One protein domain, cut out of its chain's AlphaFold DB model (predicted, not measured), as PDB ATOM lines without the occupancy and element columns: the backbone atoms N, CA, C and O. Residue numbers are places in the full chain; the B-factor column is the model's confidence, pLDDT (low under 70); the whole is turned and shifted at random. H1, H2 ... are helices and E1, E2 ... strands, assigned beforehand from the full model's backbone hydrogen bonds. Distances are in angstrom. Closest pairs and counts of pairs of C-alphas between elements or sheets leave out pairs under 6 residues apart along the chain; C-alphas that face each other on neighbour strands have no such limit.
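What this domain is: This is residues 61 to 179 of the 182 residues of an uncharacterized protein of Syntrophomonadaceae bacterium (UniProt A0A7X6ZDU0). With little regular structure, long loops join a twisted mixed sheet, E1-E2-E3-E6-E8, with helix H1 over E2, and two strand pairs, E4-E5 and E7-E9. Along the chain E1, E2, H1, then E3 to E9 hold 42 of 119 printed residues, class mixed. It is compact, radius of gyration of the C-alphas 13.6 A, spanning 38 by 30 by 23 A.

How they stand to each other: Start at E1, residues 68 to 70, a hairpin with E2, residues 73 to 76; N 70 and O 73 are 2.9 A apart. H1, residues 79 to 91, is on the sheet, height 11.1 A; every O i to N i+4 pair is within hydrogen-bond range. Parallel E3, residues 99 to 102, makes a strand-helix-strand unit with E2 and H1, crossover right-handed.

Where its parts are: Find H1 starting at C-alpha 79, (-7.851, 7.220, -0.396), 18.2 A long. After E3 come E4 121-123, E5 128-130, E6 135-137, E7 142-144, E8 171-173 and E9 176-178, which ends at C-alpha 178, (-6.354, 21.341, -1.077).

The domain as a whole: The printed part has no cut; links E3-E4 and E7-E8 are long; residues 152-153 have pLDDT under 70.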
ATOM      1  N   THR A  61     -11.496   4.481  -8.022       94.81
ATOM      2  CA  THR A  61     -12.569   3.476  -7.901       94.81
ATOM      3  C   THR A  61     -12.141   2.053  -8.276       94.81
ATOM      4  O   THR A  61     -12.808   1.092  -7.870       94.81
ATOM      5  N   ASP A  62     -11.038   1.903  -9.011       95.38
ATOM      6  CA  ASP A  62     -10.469   0.601  -9.378       95.38
ATOM      7  C   ASP A  62      -9.737  -0.043  -8.190       95.38
ATOM      8  O   ASP A  62      -9.732  -1.264  -8.051       95.38
ATOM      9  N   TYR A  63      -9.237   0.781  -7.264       96.44
ATOM     10  CA  TYR A  63      -8.590   0.366  -6.014       96.44
ATOM     11  C   TYR A  63      -9.510   0.468  -4.794       96.44
ATOM     12  O   TYR A  63      -9.053   0.355  -3.659       96.44
ATOM     13  N   ALA A  64     -10.806   0.701  -5.010       97.69
ATOM     14  CA  ALA A  64     -11.772   0.910  -3.941       97.69
ATOM     15  C   ALA A  64     -11.794  -0.259  -2.940       97.69
ATOM     16  O   ALA A  64     -12.095  -1.398  -3.304       97.69
ATOM     17  N   SER A  65     -11.570   0.046  -1.663       98.25
ATOM     18  CA  SER A  65     -11.589  -0.927  -0.566       98.25
ATOM     19  C   SER A  65     -12.660  -0.561   0.454       98.25
ATOM     20  O   SER A  65     -12.738   0.594   0.861       98.25
ATOM     21  N   LYS A  66     -13.465  -1.524   0.909       98.50
ATOM     22  CA  LYS A  66     -14.535  -1.254   1.880       98.50
ATOM     23  C   LYS A  66     -13.959  -0.764   3.230       98.50
ATOM     24  O   LYS A  66     -13.093  -1.449   3.775       98.50
ATOM     25  N   PRO A  67     -14.432   0.368   3.785       98.44
ATOM     26  CA  PRO A  67     -14.074   0.824   5.126       98.44
ATOM     27  C   PRO A  67     -14.747  -0.004   6.227       98.44
ATOM     28  O   PRO A  67     -15.743  -0.698   5.999       98.44
ATOM     29  N   THR A  68     -14.220   0.103   7.445       97.88
ATOM     30  CA  THR A  68     -14.851  -0.483   8.632       97.88
ATOM     31  C   THR A  68     -16.169   0.232   8.920       97.88
ATOM     32  O   THR A  68     -16.221   1.458   8.901       97.88
ATOM     33  N   LEU A  69     -17.220  -0.540   9.202       98.50
ATOM     34  CA  LEU A  69     -18.523  -0.042   9.640       98.50
ATOM     35  C   LEU A  69     -18.693  -0.319  11.135       98.50
ATOM     36  O   LEU A  69     -18.575  -1.470  11.555       98.50
ATOM     37  N   SER A  70     -19.010   0.710  11.915       98.25
ATOM     38  CA  SER A  70     -19.398   0.599  13.323       98.25
ATOM     39  C   SER A  70     -20.719   1.333  13.533       98.25
ATOM     40  O   SER A  70     -20.800   2.543  13.323       98.25
ATOM     41  N   GLY A  71     -21.780   0.604  13.887       98.25
ATOM     42  CA  GLY A  71     -23.135   1.162  13.917       98.25
ATOM     43  C   GLY A  71     -23.544   1.692  12.540       98.25
ATOM     44  O   GLY A  71     -23.657   0.922  11.588       98.25
ATOM     45  N   THR A  72     -23.742   3.006  12.435       98.50
ATOM     46  CA  THR A  72     -24.084   3.712  11.190       98.50
ATOM     47  C   THR A  72     -22.918   4.513  10.604       98.50
ATOM     48  O   THR A  72     -23.118   5.256   9.643       98.50
ATOM     49  N   THR A  73     -21.699   4.353  11.129       98.81
ATOM     50  CA  THR A  73     -20.521   5.121  10.698       98.81
ATOM     51  C   THR A  73     -19.516   4.247   9.958       98.81
ATOM     52  O   THR A  73     -19.017   3.255  10.492       98.81
ATOM     53  N   TYR A  74     -19.192   4.644   8.729       98.88
ATOM     54  CA  TYR A  74     -18.051   4.142   7.975       98.88
ATOM     55  C   TYR A  74     -16.836   5.038   8.223       98.88
ATOM     56  O   TYR A  74     -16.861   6.218   7.874       98.88
ATOM     57  N   THR A  75     -15.762   4.472   8.774       98.81
ATOM     58  CA  THR A  75     -14.520   5.213   9.047       98.81
ATOM     59  C   THR A  75     -13.531   5.059   7.894       98.81
ATOM     60  O   THR A  75     -13.107   3.948   7.567       98.81
ATOM     61  N   ILE A  76     -13.143   6.183   7.299       98.81
ATOM     62  CA  ILE A  76     -12.210   6.287   6.179       98.81
ATOM     63  C   ILE A  76     -10.795   6.528   6.710       98.81
ATOM     64  O   ILE A  76     -10.514   7.540   7.347       98.81
ATOM     65  N   THR A  77      -9.885   5.610   6.407       98.56
ATOM     66  CA  THR A  77      -8.465   5.660   6.783       98.56
ATOM     67  C   THR A  77      -7.525   5.688   5.573       98.56
ATOM     68  O   THR A  77      -6.308   5.648   5.734       98.56
ATOM     69  N   SER A  78      -8.055   5.747   4.346       98.56
ATOM     70  CA  SER A  78      -7.250   5.811   3.118       98.56
ATOM     71  C   SER A  78      -8.023   6.376   1.923       98.56
ATOM     72  O   SER A  78      -9.256   6.354   1.890       98.56
ATOM     73  N   ALA A  79      -7.289   6.803   0.890       98.50
ATOM     74  CA  ALA A  79      -7.851   7.220  -0.396       98.50
ATOM     75  C   ALA A  79      -8.696   6.116  -1.060       98.50
ATOM     76  O   ALA A  79      -9.788   6.384  -1.553       98.50
ATOM     77  N   ALA A  80      -8.248   4.858  -0.992       98.56
ATOM     78  CA  ALA A  80      -8.984   3.700  -1.500       98.56
ATOM     79  C   ALA A  80     -10.347   3.505  -0.809       98.56
ATOM     80  O   ALA A  80     -11.331   3.134  -1.449       98.56
ATOM     81  N   GLN A  81     -10.437   3.782   0.494       98.88
ATOM     82  CA  GLN A  81     -11.707   3.733   1.221       98.88
ATOM     83  C   GLN A  81     -12.616   4.918   0.896       98.88
ATOM     84  O   GLN A  81     -13.822   4.730   0.741       98.88
ATOM     85  N   LEU A  82     -12.060   6.117   0.710       98.81
ATOM     86  CA  LEU A  82     -12.836   7.263   0.231       98.81
ATOM     87  C   LEU A  82     -13.408   6.988  -1.172       98.81
ATOM     88  O   LEU A  82     -14.581   7.234  -1.445       98.81
ATOM     89  N   ALA A  83     -12.604   6.385  -2.047       98.62
ATOM     90  CA  ALA A  83     -13.009   5.978  -3.387       98.62
ATOM     91  C   ALA A  83     -14.085   4.887  -3.395       98.62
ATOM     92  O   ALA A  83     -14.909   4.826  -4.310       98.62
ATOM     93  N   TRP A  84     -14.107   4.029  -2.373       98.81
ATOM     94  CA  TRP A  84     -15.179   3.059  -2.197       98.81
ATOM     95  C   TRP A  84     -16.531   3.748  -2.012       98.81
ATOM     96  O   TRP A  84     -17.501   3.321  -2.631       98.81
ATOM     97  N   VAL A  85     -16.594   4.866  -1.283       98.81
ATOM     98  CA  VAL A  85     -17.827   5.664  -1.157       98.81
ATOM     99  C   VAL A  85     -18.285   6.163  -2.527       98.81
ATOM    100  O   VAL A  85     -19.435   5.939  -2.901       98.81
ATOM    101  N   ALA A  86     -17.377   6.741  -3.323       98.56
ATOM    102  CA  ALA A  86     -17.687   7.172  -4.688       98.56
ATOM    103  C   ALA A  86     -18.219   6.012  -5.544       98.56
ATOM    104  O   ALA A  86     -19.236   6.145  -6.225       98.56
ATOM    105  N   LYS A  87     -17.574   4.842  -5.469       98.31
ATOM    106  CA  LYS A  87     -18.003   3.631  -6.178       98.31
ATOM    107  C   LYS A  87     -19.409   3.195  -5.767       98.31
ATOM    108  O   LYS A  87     -20.215   2.883  -6.639       98.31
ATOM    109  N   GLN A  88     -19.716   3.195  -4.471       98.75
ATOM    110  CA  GLN A  88     -21.022   2.781  -3.963       98.75
ATOM    111  C   GLN A  88     -22.142   3.756  -4.343       98.75
ATOM    112  O   GLN A  88     -23.181   3.305  -4.827       98.75
ATOM    113  N   VAL A  89     -21.923   5.068  -4.206       98.50
ATOM    114  CA  VAL A  89     -22.911   6.085  -4.614       98.50
ATOM    115  C   VAL A  89     -23.174   6.002  -6.109       98.50
ATOM    116  O   VAL A  89     -24.323   5.921  -6.543       98.50
ATOM    117  N   ASN A  90     -22.117   5.892  -6.910       96.62
ATOM    118  CA  ASN A  90     -22.249   5.755  -8.356       96.62
ATOM    119  C   ASN A  90     -22.919   4.425  -8.754       96.62
ATOM    120  O   ASN A  90     -23.576   4.360  -9.791       96.62
ATOM    121  N   ALA A  91     -22.853   3.390  -7.908       96.94
ATOM    122  CA  ALA A  91     -23.597   2.137  -8.061       96.94
ATOM    123  C   ALA A  91     -25.058   2.199  -7.564       96.94
ATOM    124  O   ALA A  91     -25.831   1.301  -7.896       96.94
ATOM    125  N   GLY A  92     -25.471   3.282  -6.896       96.94
ATOM    126  CA  GLY A  92     -26.858   3.543  -6.488       96.94
ATOM    127  C   GLY A  92     -27.127   3.401  -4.989       96.94
ATOM    128  O   GLY A  92     -28.284   3.405  -4.589       96.94
ATOM    129  N   ILE A  93     -26.086   3.261  -4.163       98.25
ATOM    130  CA  ILE A  93     -26.219   3.266  -2.699       98.25
ATOM    131  C   ILE A  93     -26.031   4.696  -2.193       98.25
ATOM    132  O   ILE A  93     -24.924   5.223  -2.233       98.25
ATOM    133  N   ASP A  94     -27.098   5.314  -1.697       98.00
ATOM    134  CA  ASP A  94     -27.128   6.743  -1.361       98.00
ATOM    135  C   ASP A  94     -26.554   7.099   0.025       98.00
ATOM    136  O   ASP A  94     -26.210   8.255   0.258       98.00
ATOM    137  N   PHE A  95     -26.406   6.124   0.929       98.69
ATOM    138  CA  PHE A  95     -25.989   6.302   2.329       98.69
ATOM    139  C   PHE A  95     -26.957   7.110   3.210       98.69
ATOM    140  O   PHE A  95     -26.543   7.628   4.247       98.69
ATOM    141  N   ALA A  96     -28.249   7.178   2.878       98.62
ATOM    142  CA  ALA A  96     -29.231   7.808   3.762       98.62
ATOM    143  C   ALA A  96     -29.206   7.180   5.174       98.62
ATOM    144  O   ALA A  96     -29.318   5.963   5.335       98.62
ATOM    145  N   GLY A  97     -29.038   8.014   6.207       98.50
ATOM    146  CA  GLY A  97     -28.932   7.580   7.609       98.50
ATOM    147  C   GLY A  97     -27.556   7.045   8.039       98.50
ATOM    148  O   GLY A  97     -27.395   6.675   9.201       98.50
ATOM    149  N   TYR A  98     -26.567   7.024   7.140       98.81
ATOM    150  CA  TYR A  98     -25.187   6.648   7.448       98.81
ATOM    151  C   TYR A  98     -24.267   7.869   7.493       98.81
ATOM    152  O   TYR A  98     -24.477   8.862   6.794       98.81
ATOM    153  N   THR A  99     -23.207   7.755   8.291       98.88
ATOM    154  CA  THR A  99     -22.105   8.717   8.344       98.88
ATOM    155  C   THR A  99     -20.875   8.133   7.659       98.88
ATOM    156  O   THR A  99     -20.492   6.992   7.907       98.88
ATOM    157  N   ILE A 100     -20.252   8.921   6.794       98.88
ATOM    158  CA  ILE A 100     -18.921   8.703   6.245       98.88
ATOM    159  C   ILE A 100     -17.993   9.668   6.975       98.88
ATOM    160  O   ILE A 100     -18.136  10.878   6.829       98.88
ATOM    161  N   GLU A 101     -17.062   9.146   7.759       98.81
ATOM    162  CA  GLU A 101     -16.167   9.950   8.591       98.81
ATOM    163  C   GLU A 101     -14.714   9.700   8.190       98.81
ATOM    164  O   GLU A 101     -14.273   8.551   8.149       98.81
ATOM    165  N   ILE A 102     -13.946  10.753   7.908       98.81
ATOM    166  CA  ILE A 102     -12.489  10.626   7.788       98.81
ATOM    167  C   ILE A 102     -11.898  10.478   9.182       98.81
ATOM    168  O   ILE A 102     -12.150  11.304  10.049       98.81
ATOM    169  N   SER A 103     -11.091   9.443   9.407       98.44
ATOM    170  CA  SER A 103     -10.458   9.231  10.707       98.44
ATOM    171  C   SER A 103      -9.602  10.434  11.108       98.44
ATOM    172  O   SER A 103      -8.694  10.835  10.381       98.44
ATOM    173  N   ASP A 104      -9.840  10.932  12.317       97.50
ATOM    174  CA  ASP A 104      -9.053  11.959  13.012       97.50
ATOM    175  C   ASP A 104      -7.584  11.563  13.273       97.50
ATOM    176  O   ASP A 104      -6.754  12.396  13.631       97.50
ATOM    177  N   ARG A 105      -7.236  10.286  13.071       97.81
ATOM    178  CA  ARG A 105      -5.867   9.761  13.187       97.81
ATOM    179  C   ARG A 105      -5.024  10.001  11.935       97.81
ATOM    180  O   ARG A 105      -3.828   9.711  11.956       97.81
ATOM    181  N   LEU A 106      -5.631  10.461  10.842       97.06
ATOM    182  CA  LEU A 106      -4.921  10.816   9.618       97.06
ATOM    183  C   LEU A 106      -4.410  12.253   9.679       97.06
ATOM    184  O   LEU A 106      -5.062  13.133  10.223       97.06
ATOM    185  N   SER A 107      -3.264  12.509   9.049       97.31
ATOM    186  CA  SER A 107      -2.795  13.875   8.789       97.31
ATOM    187  C   SER A 107      -3.331  14.438   7.473       97.31
ATOM    188  O   SER A 107      -3.469  15.648   7.337       97.31
ATOM    189  N   SER A 108      -3.603  13.574   6.489       98.25
ATOM    190  CA  SER A 108      -4.200  13.919   5.195       98.25
ATOM    191  C   SER A 108      -4.636  12.659   4.435       98.25
ATOM    192  O   SER A 108      -4.209  11.547   4.752       98.25
ATOM    193  N   ILE A 109      -5.457  12.850   3.404       98.50
ATOM    194  CA  ILE A 109      -5.683  11.896   2.315       98.50
ATOM    195  C   ILE A 109      -5.077  12.502   1.044       98.50
ATOM    196  O   ILE A 109      -5.448  13.604   0.646       98.50
ATOM    197  N   ASP A 110      -4.160  11.790   0.393       97.88
ATOM    198  CA  ASP A 110      -3.586  12.199  -0.894       97.88
ATOM    199  C   ASP A 110      -4.227  11.419  -2.046       97.88
ATOM    200  O   ASP A 110      -4.227  10.186  -2.053       97.88
ATOM    201  N   LEU A 111      -4.790  12.145  -3.013       97.44
ATOM    202  CA  LEU A 111      -5.426  11.584  -4.201       97.44
ATOM    203  C   LEU A 111      -4.523  11.619  -5.443       97.44
ATOM    204  O   LEU A 111      -4.965  11.175  -6.500       97.44
ATOM    205  N   SER A 112      -3.265  12.062  -5.328       94.56
ATOM    206  CA  SER A 112      -2.347  12.285  -6.459       94.56
ATOM    207  C   SER A 112      -2.078  11.061  -7.348       94.56
ATOM    208  O   SER A 112      -1.736  11.218  -8.522       94.56
ATOM    209  N   ALA A 113      -2.240   9.844  -6.819       93.94
ATOM    210  CA  ALA A 113      -1.891   8.610  -7.523       93.94
ATOM    211  C   ALA A 113      -2.808   8.285  -8.718       93.94
ATOM    212  O   ALA A 113      -2.356   7.653  -9.675       93.94
ATOM    213  N   HIS A 114      -4.082   8.692  -8.675       93.19
ATOM    214  CA  HIS A 114      -5.110   8.273  -9.635       93.19
ATOM    215  C   HIS A 114      -6.140   9.375  -9.884       93.19
ATOM    216  O   HIS A 114      -6.322  10.274  -9.064       93.19
ATOM    217  N   TYR A 115      -6.872   9.285 -10.997       93.06
ATOM    218  CA  TYR A 115      -7.975  10.211 -11.242       93.06
ATOM    219  C   TYR A 115      -9.111   9.975 -10.249       93.06
ATOM    220  O   TYR A 115      -9.433   8.846  -9.855       93.06
ATOM    221  N   TRP A 116      -9.739  11.073  -9.857       95.50
ATOM    222  CA  TRP A 116     -10.909  11.083  -9.013       95.50
ATOM    223  C   TRP A 116     -12.173  10.923  -9.850       95.50
ATOM    224  O   TRP A 116     -12.345  11.570 -10.882       95.50
ATOM    225  N   LYS A 117     -13.084  10.078  -9.365       93.81
ATOM    226  CA  LYS A 117     -14.458  10.031  -9.853       93.81
ATOM    227  C   LYS A 117     -15.355  10.683  -8.801       93.81
ATOM    228  O   LYS A 117     -15.341  10.194  -7.670       93.81
ATOM    229  N   PRO A 118     -16.124  11.736  -9.141       96.00
ATOM    230  CA  PRO A 118     -16.978  12.414  -8.174       96.00
ATOM    231  C   PRO A 118     -17.899  11.448  -7.420       96.00
ATOM    232  O   PRO A 118     -18.399  10.462  -7.978       96.00
ATOM    233  N   ILE A 119     -18.129  11.739  -6.137       98.12
ATOM    234  CA  ILE A 119     -19.135  11.043  -5.337       98.12
ATOM    235  C   ILE A 119     -20.502  11.516  -5.817       98.12
ATOM    236  O   ILE A 119     -20.907  12.659  -5.584       98.12
ATOM    237  N   GLY A 120     -21.190  10.614  -6.502       96.88
ATOM    238  CA  GLY A 120     -22.501  10.856  -7.062       96.88
ATOM    239  C   GLY A 120     -22.488  11.616  -8.379       96.88
ATOM    240  O   GLY A 120     -21.590  12.404  -8.676       96.88
ATOM    241  N   TYR A 121     -23.523  11.364  -9.174       94.19
ATOM    242  CA  TYR A 121     -23.793  12.067 -10.421       94.19
ATOM    243  C   TYR A 121     -25.289  12.059 -10.737       94.19
ATOM    244  O   TYR A 121     -26.080  11.275 -10.208       94.19
ATOM    245  N   THR A 122     -25.678  12.928 -11.658       91.12
ATOM    246  CA  THR A 122     -26.974  12.854 -12.323       91.12
ATOM    247  C   THR A 122     -26.791  13.168 -13.800       91.12
ATOM    248  O   THR A 122     -25.814  13.802 -14.200       91.12
ATOM    249  N   THR A 123     -27.711  12.686 -14.623       84.50
ATOM    250  CA  THR A 123     -27.742  12.966 -16.060       84.50
ATOM    251  C   THR A 123     -29.023  13.720 -16.371       84.50
ATOM    252  O   THR A 123     -30.117  13.206 -16.107       84.50
ATOM    253  N   PHE A 124     -28.900  14.911 -16.958       74.62
ATOM    254  CA  PHE A 124     -30.056  15.669 -17.428       74.62
ATOM    255  C   PHE A 124     -30.921  14.818 -18.367       74.62
ATOM    256  O   PHE A 124     -30.416  14.137 -19.255       74.62
ATOM    257  N   GLY A 125     -32.236  14.834 -18.150       71.75
ATOM    258  CA  GLY A 125     -33.223  14.196 -19.030       71.75
ATOM    259  C   GLY A 125     -33.374  12.674 -18.906       71.75
ATOM    260  O   GLY A 125     -34.434  12.167 -19.253       71.75
ATOM    261  N   ALA A 126     -32.392  11.944 -18.367       74.69
ATOM    262  CA  ALA A 126     -32.468  10.480 -18.226       74.69
ATOM    263  C   ALA A 126     -32.909   9.993 -16.829       74.69
ATOM    264  O   ALA A 126     -32.994   8.792 -16.594       74.69
ATOM    265  N   GLY A 127     -33.194  10.908 -15.893       82.12
ATOM    266  CA  GLY A 127     -33.753  10.569 -14.576       82.12
ATOM    267  C   GLY A 127     -32.819   9.767 -13.663       82.12
ATOM    268  O   GLY A 127     -33.274   9.189 -12.679       82.12
ATOM    269  N   VAL A 128     -31.519   9.713 -13.973       88.38
ATOM    270  CA  VAL A 128     -30.534   9.013 -13.144       88.38
ATOM    271  C   VAL A 128     -30.258   9.837 -11.890       88.38
ATOM    272  O   VAL A 128     -29.681  10.921 -11.967       88.38
ATOM    273  N   ASP A 129     -30.642   9.305 -10.735       92.19
ATOM    274  CA  ASP A 129     -30.324   9.856  -9.417       92.19
ATOM    275  C   ASP A 129     -29.267   8.957  -8.760       92.19
ATOM    276  O   ASP A 129     -29.571   7.861  -8.291       92.19
ATOM    277  N   ARG A 130     -28.000   9.388  -8.793       96.00
ATOM    278  CA  ARG A 130     -26.909   8.804  -7.997       96.00
ATOM    279  C   ARG A 130     -26.456   9.832  -6.978       96.00
ATOM    280  O   ARG A 130     -25.313  10.270  -7.007       96.00
ATOM    281  N   SER A 131     -27.378  10.301  -6.146       97.12
ATOM    282  CA  SER A 131     -27.049  11.253  -5.092       97.12
ATOM    283  C   SER A 131     -26.395  10.576  -3.895       97.12
ATOM    284  O   SER A 131     -26.786   9.491  -3.466       97.12
ATOM    285  N   PHE A 132     -25.423  11.264  -3.308       98.75
ATOM    286  CA  PHE A 132     -25.075  11.042  -1.912       98.75
ATOM    287  C   PHE A 132     -26.135  11.700  -1.019       98.75
ATOM    288  O   PHE A 132     -26.467  12.868  -1.224       98.75
ATOM    289  N   SER A 133     -26.649  10.953  -0.045       98.75
ATOM    290  CA  SER A 133     -27.714  11.350   0.889       98.75
ATOM    291  C   SER A 133     -27.357  11.075   2.360       98.75
ATOM    292  O   SER A 133     -28.230  11.120   3.225       98.75
ATOM    293  N   GLY A 134     -26.092  10.758   2.656       98.75
ATOM    294  CA  GLY A 134     -25.597  10.558   4.021       98.75
ATOM    295  C   GLY A 134     -25.035  11.825   4.669       98.75
ATOM    296  O   GLY A 134     -25.139  12.931   4.128       98.75
ATOM    297  N   THR A 135     -24.382  11.645   5.815       98.88
ATOM    298  CA  THR A 135     -23.515  12.663   6.427       98.88
ATOM    299  C   THR A 135     -22.067  12.377   6.045       98.88
ATOM    300  O   THR A 135     -21.590  11.264   6.235       98.88
ATOM    301  N   PHE A 136     -21.351  13.361   5.514       98.88
ATOM    302  CA  PHE A 136     -19.906  13.319   5.326       98.88
ATOM    303  C   PHE A 136     -19.237  14.253   6.335       98.88
ATOM    304  O   PHE A 136     -19.452  15.467   6.292       98.88
ATOM    305  N   ASP A 137     -18.427  13.690   7.228       98.81
ATOM    306  CA  ASP A 137     -17.602  14.433   8.176       98.81
ATOM    307  C   ASP A 137     -16.122  14.275   7.813       98.81
ATOM    308  O   ASP A 137     -15.531  13.201   7.941       98.81
ATOM    309  N   GLY A 138     -15.519  15.353   7.314       98.62
ATOM    310  CA  GLY A 138     -14.112  15.349   6.927       98.62
ATOM    311  C   GLY A 138     -13.136  15.457   8.100       98.62
ATOM    312  O   GLY A 138     -11.932  15.391   7.865       98.62
ATOM    313  N   ASN A 139     -13.614  15.671   9.334       98.44
ATOM    314  CA  ASN A 139     -12.783  15.896  10.526       98.44
ATOM    315  C   ASN A 139     -11.678  16.955  10.346       98.44
ATOM    316  O   ASN A 139     -10.642  16.927  11.003       98.44
ATOM    317  N   THR A 140     -11.886  17.913   9.440       97.88
ATOM    318  CA  THR A 140     -10.917  18.935   8.998       97.88
ATOM    319  C   THR A 140      -9.613  18.377   8.414       97.88
ATOM    320  O   THR A 140      -8.699  19.144   8.111       97.88
ATOM    321  N   ILE A 141      -9.540  17.063   8.184       98.50
ATOM    322  CA  ILE A 141      -8.386  16.398   7.587       98.50
ATOM    323  C   ILE A 141      -8.310  16.775   6.099       98.50
ATOM    324  O   ILE A 141      -9.290  16.589   5.370       98.50
ATOM    325  N   PRO A 142      -7.170  17.301   5.614       98.44
ATOM    326  CA  PRO A 142      -7.018  17.681   4.216       98.44
ATOM    327  C   PRO A 142      -7.154  16.487   3.269       98.44
ATOM    328  O   PRO A 142      -6.445  15.490   3.402       98.44
ATOM    329  N   ILE A 143      -8.005  16.634   2.258       98.69
ATOM    330  CA  ILE A 143      -8.028  15.794   1.060       98.69
ATOM    331  C   ILE A 143      -7.306  16.584  -0.030       98.69
ATOM    332  O   ILE A 143      -7.723  17.687  -0.395       98.69
ATOM    333  N   SER A 144      -6.188  16.058  -0.512       98.12
ATOM    334  CA  SER A 144      -5.251  16.780  -1.372       98.12
ATOM    335  C   SER A 144      -5.142  16.169  -2.765       98.12
ATOM    336  O   SER A 144      -5.415  14.984  -2.953       98.12
ATOM    337  N   HIS A 145      -4.756  16.992  -3.743       96.38
ATOM    338  CA  HIS A 145      -4.436  16.573  -5.117       96.38
ATOM    339  C   HIS A 145      -5.570  15.830  -5.831       96.38
ATOM    340  O   HIS A 145      -5.335  14.933  -6.643       96.38
ATOM    341  N   LEU A 146      -6.816  16.211  -5.541       95.50
ATOM    342  CA  LEU A 146      -7.970  15.744  -6.297       95.50
ATOM    343  C   LEU A 146      -7.790  16.137  -7.767       95.50
ATOM    344  O   LEU A 146      -7.676  17.323  -8.067       95.50
ATOM    345  N   LYS A 147      -7.779  15.148  -8.663       92.81
ATOM    346  CA  LYS A 147      -7.595  15.350 -10.103       92.81
ATOM    347  C   LYS A 147      -8.743  14.725 -10.891       92.81
ATOM    348  O   LYS A 147      -8.900  13.508 -10.848       92.81
ATOM    349  N   ILE A 148      -9.515  15.518 -11.628       91.25
ATOM    350  CA  ILE A 148     -10.581  15.029 -12.519       91.25
ATOM    351  C   ILE A 148     -10.164  15.314 -13.966       91.25
ATOM    352  O   ILE A 148     -10.063  16.465 -14.366       91.25
ATOM    353  N   GLY A 149      -9.883  14.264 -14.746       83.06
ATOM    354  CA  GLY A 149      -9.303  14.410 -16.087       83.06
ATOM    355  C   GLY A 149      -7.935  15.114 -16.095       83.06
ATOM    356  O   GLY A 149      -7.300  15.317 -15.056       83.06
ATOM    357  N   ASP A 150      -7.430  15.449 -17.281       77.81
ATOM    358  CA  ASP A 150      -6.277  16.341 -17.454       77.81
ATOM    359  C   ASP A 150      -6.341  17.129 -18.767       77.81
ATOM    360  O   ASP A 150      -7.264  16.969 -19.554       77.81
ATOM    361  N   SER A 151      -5.348  17.987 -19.020       71.88
ATOM    362  CA  SER A 151      -5.304  18.826 -20.223       71.88
ATOM    363  C   SER A 151      -5.274  18.043 -21.542       71.88
ATOM    364  O   SER A 151      -5.656  18.590 -22.573       71.88
ATOM    365  N   GLY A 152      -4.784  16.801 -21.538       68.19
ATOM    366  CA  GLY A 152      -4.771  15.916 -22.704       68.19
ATOM    367  C   GLY A 152      -6.030  15.051 -22.826       68.19
ATOM    368  O   GLY A 152      -6.376  14.648 -23.933       68.19
ATOM    369  N   ASN A 153      -6.720  14.789 -21.713       69.62
ATOM    370  CA  ASN A 153      -7.977  14.047 -21.650       69.62
ATOM    371  C   ASN A 153      -8.922  14.671 -20.600       69.62
ATOM    372  O   ASN A 153      -9.020  14.159 -19.475       69.62
ATOM    373  N   PRO A 154      -9.566  15.810 -20.918       74.25
ATOM    374  CA  PRO A 154     -10.460  16.480 -19.983       74.25
ATOM    375  C   PRO A 154     -11.695  15.616 -19.728       74.25
ATOM    376  O   PRO A 154     -12.187  14.929 -20.625       74.25
ATOM    377  N   GLU A 155     -12.218  15.649 -18.504       75.44
ATOM    378  CA  GLU A 155     -13.430  14.908 -18.163       75.44
ATOM    379  C   GLU A 155     -14.636  15.489 -18.918       75.44
ATOM    380  O   GLU A 155     -15.048  16.621 -18.678       75.44
ATOM    381  N   SER A 156     -15.205  14.712 -19.843       73.44
ATOM    382  CA  SER A 156     -16.306  15.151 -20.712       73.44
ATOM    383  C   SER A 156     -17.659  14.521 -20.375       73.44
ATOM    384  O   SER A 156     -18.665  14.888 -20.978       73.44
ATOM    385  N   ASN A 157     -17.701  13.545 -19.463       72.00
ATOM    386  CA  ASN A 157     -18.907  12.759 -19.179       72.00
ATOM    387  C   ASN A 157     -19.634  13.219 -17.912       72.00
ATOM    388  O   ASN A 157     -20.807  12.889 -17.727       72.00
ATOM    389  N   HIS A 158     -18.964  13.967 -17.034       72.06
ATOM    390  CA  HIS A 158     -19.560  14.490 -15.809       72.06
ATOM    391  C   HIS A 158     -19.916  15.970 -15.981       72.06
ATOM    392  O   HIS A 158     -19.043  16.817 -16.132       72.06
ATOM    393  N   TYR A 159     -21.210  16.293 -15.899       77.81
ATOM    394  CA  TYR A 159     -21.687  17.685 -15.863       77.81
ATOM    395  C   TYR A 159     -21.330  18.406 -14.559       77.81
ATOM    396  O   TYR A 159     -21.290  19.634 -14.515       77.81
ATOM    397  N   TYR A 160     -21.103  17.637 -13.495       86.56
ATOM    398  CA  TYR A 160     -20.801  18.131 -12.162       86.56
ATOM    399  C   TYR A 160     -19.528  17.472 -11.664       86.56
ATOM    400  O   TYR A 160     -19.399  16.245 -11.677       86.56
ATOM    401  N   VAL A 161     -18.596  18.303 -11.225       89.44
ATOM    402  CA  VAL A 161     -17.236  17.911 -10.879       89.44
ATOM    403  C   VAL A 161     -16.864  18.470  -9.509       89.44
ATOM    404  O   VAL A 161     -17.392  19.489  -9.071       89.44
ATOM    405  N   GLY A 162     -15.973  17.766  -8.816       93.94
ATOM    406  CA  GLY A 162     -15.573  18.042  -7.439       93.94
ATOM    407  C   GLY A 162     -15.396  16.748  -6.646       93.94
ATOM    408  O   GLY A 162     -15.480  15.648  -7.202       93.94
ATOM    409  N   LEU A 163     -15.178  16.859  -5.331       96.94
ATOM    410  CA  LEU A 163     -15.189  15.678  -4.458       96.94
ATOM    411  C   LEU A 163     -16.545  14.965  -4.555       96.94
ATOM    412  O   LEU A 163     -16.593  13.755  -4.779       96.94
ATOM    413  N   PHE A 164     -17.623  15.745  -4.474       97.38
ATOM    414  CA  PHE A 164     -18.995  15.329  -4.735       97.38
ATOM    415  C   PHE A 164     -19.456  15.901  -6.075       97.38
ATOM    416  O   PHE A 164     -19.293  17.094  -6.319       97.38
ATOM    417  N   GLY A 165     -20.042  15.056  -6.919       95.56
ATOM    418  CA  GLY A 165     -20.692  15.482  -8.159       95.56
ATOM    419  C   GLY A 165     -22.192  15.691  -7.968       95.56
ATOM    420  O   GLY A 165     -22.775  16.584  -8.574       95.56
ATOM    421  N   TYR A 166     -22.836  14.913  -7.093       95.75
ATOM    422  CA  TYR A 166     -24.256  15.086  -6.796       95.75
ATOM    423  C   TYR A 166     -24.597  14.636  -5.374       95.75
ATOM    424  O   TYR A 166     -24.431  13.471  -5.014       95.75
ATOM    425  N   ALA A 167     -25.110  15.568  -4.571       97.38
ATOM    426  CA  ALA A 167     -25.579  15.327  -3.213       97.38
ATOM    427  C   ALA A 167     -27.007  15.863  -3.049       97.38
ATOM    428  O   ALA A 167     -27.351  16.918  -3.588       97.38
ATOM    429  N   LYS A 168     -27.849  15.139  -2.312       96.69
ATOM    430  CA  LYS A 168     -29.270  15.449  -2.119       96.69
ATOM    431  C   LYS A 168     -29.670  15.059  -0.707       96.69
ATOM    432  O   LYS A 168     -29.474  13.923  -0.313       96.69
ATOM    433  N   LYS A 169     -30.247  15.995   0.056       97.62
ATOM    434  CA  LYS A 169     -30.577  15.779   1.483       97.62
ATOM    435  C   LYS A 169     -29.379  15.268   2.312       97.62
ATOM    436  O   LYS A 169     -29.572  14.547   3.283       97.62
ATOM    437  N   ALA A 170     -28.167  15.641   1.910       98.50
ATOM    438  CA  ALA A 170     -26.929  15.251   2.567       98.50
ATOM    439  C   ALA A 170     -26.447  16.351   3.515       98.50
ATOM    440  O   ALA A 170     -26.715  17.534   3.290       98.50
ATOM    441  N   GLU A 171     -25.670  15.967   4.521       98.75
ATOM    442  CA  GLU A 171     -24.886  16.889   5.345       98.75
ATOM    443  C   GLU A 171     -23.410  16.707   4.985       98.75
ATOM    444  O   GLU A 171     -22.892  15.600   5.065       98.75
ATOM    445  N   ILE A 172     -22.720  17.768   4.575       98.69
ATOM    446  CA  ILE A 172     -21.277  17.737   4.302       98.69
ATOM    447  C   ILE A 172     -20.636  18.782   5.208       98.69
ATOM    448  O   ILE A 172     -20.930  19.971   5.078       98.69
ATOM    449  N   LYS A 173     -19.785  18.346   6.137       98.62
ATOM    450  CA  LYS A 173     -19.162  19.212   7.143       98.62
ATOM    451  C   LYS A 173     -17.685  18.907   7.335       98.62
ATOM    452  O   LYS A 173     -17.175  17.885   6.875       98.62
ATOM    453  N   ASN A 174     -16.995  19.851   7.976       98.44
ATOM    454  CA  ASN A 174     -15.587  19.743   8.371       98.44
ATOM    455  C   ASN A 174     -14.673  19.258   7.231       98.44
ATOM    456  O   ASN A 174     -13.730  18.508   7.452       98.44
ATOM    457  N   THR A 175     -14.980  19.630   5.990       97.12
ATOM    458  CA  THR A 175     -14.267  19.139   4.808       97.12
ATOM    459  C   THR A 175     -13.224  20.160   4.375       97.12
ATOM    460  O   THR A 175     -13.542  21.336   4.212       97.12
ATOM    461  N   CYS A 176     -11.987  19.710   4.159       96.44
ATOM    462  CA  CYS A 176     -10.882  20.534   3.677       96.44
ATOM    463  C   CYS A 176     -10.332  19.933   2.379       96.44
ATOM    464  O   CYS A 176      -9.815  18.818   2.390       96.44
ATOM    465  N   ILE A 177     -10.452  20.654   1.259       97.12
ATOM    466  CA  ILE A 177      -9.877  20.252  -0.032       97.12
ATOM    467  C   ILE A 177      -8.705  21.170  -0.354       97.12
ATOM    468  O   ILE A 177      -8.840  22.390  -0.300       97.12
ATOM    469  N   THR A 178      -7.567  20.591  -0.723       97.06
ATOM    470  CA  THR A 178      -6.354  21.341  -1.077       97.06
ATOM    471  C   THR A 178      -5.783  20.854  -2.405       97.06
ATOM    472  O   THR A 178      -5.919  19.686  -2.762       97.06
ATOM    473  N   ASN A 179      -5.148  21.753  -3.161       94.25
ATOM    474  CA  ASN A 179      -4.462  21.432  -4.421       94.25
ATOM    475  C   ASN A 179      -5.325  20.661  -5.441       94.25
ATOM    476  O   ASN A 179      -4.840  19.734  -6.086       94.25
TER     477      ASN A 179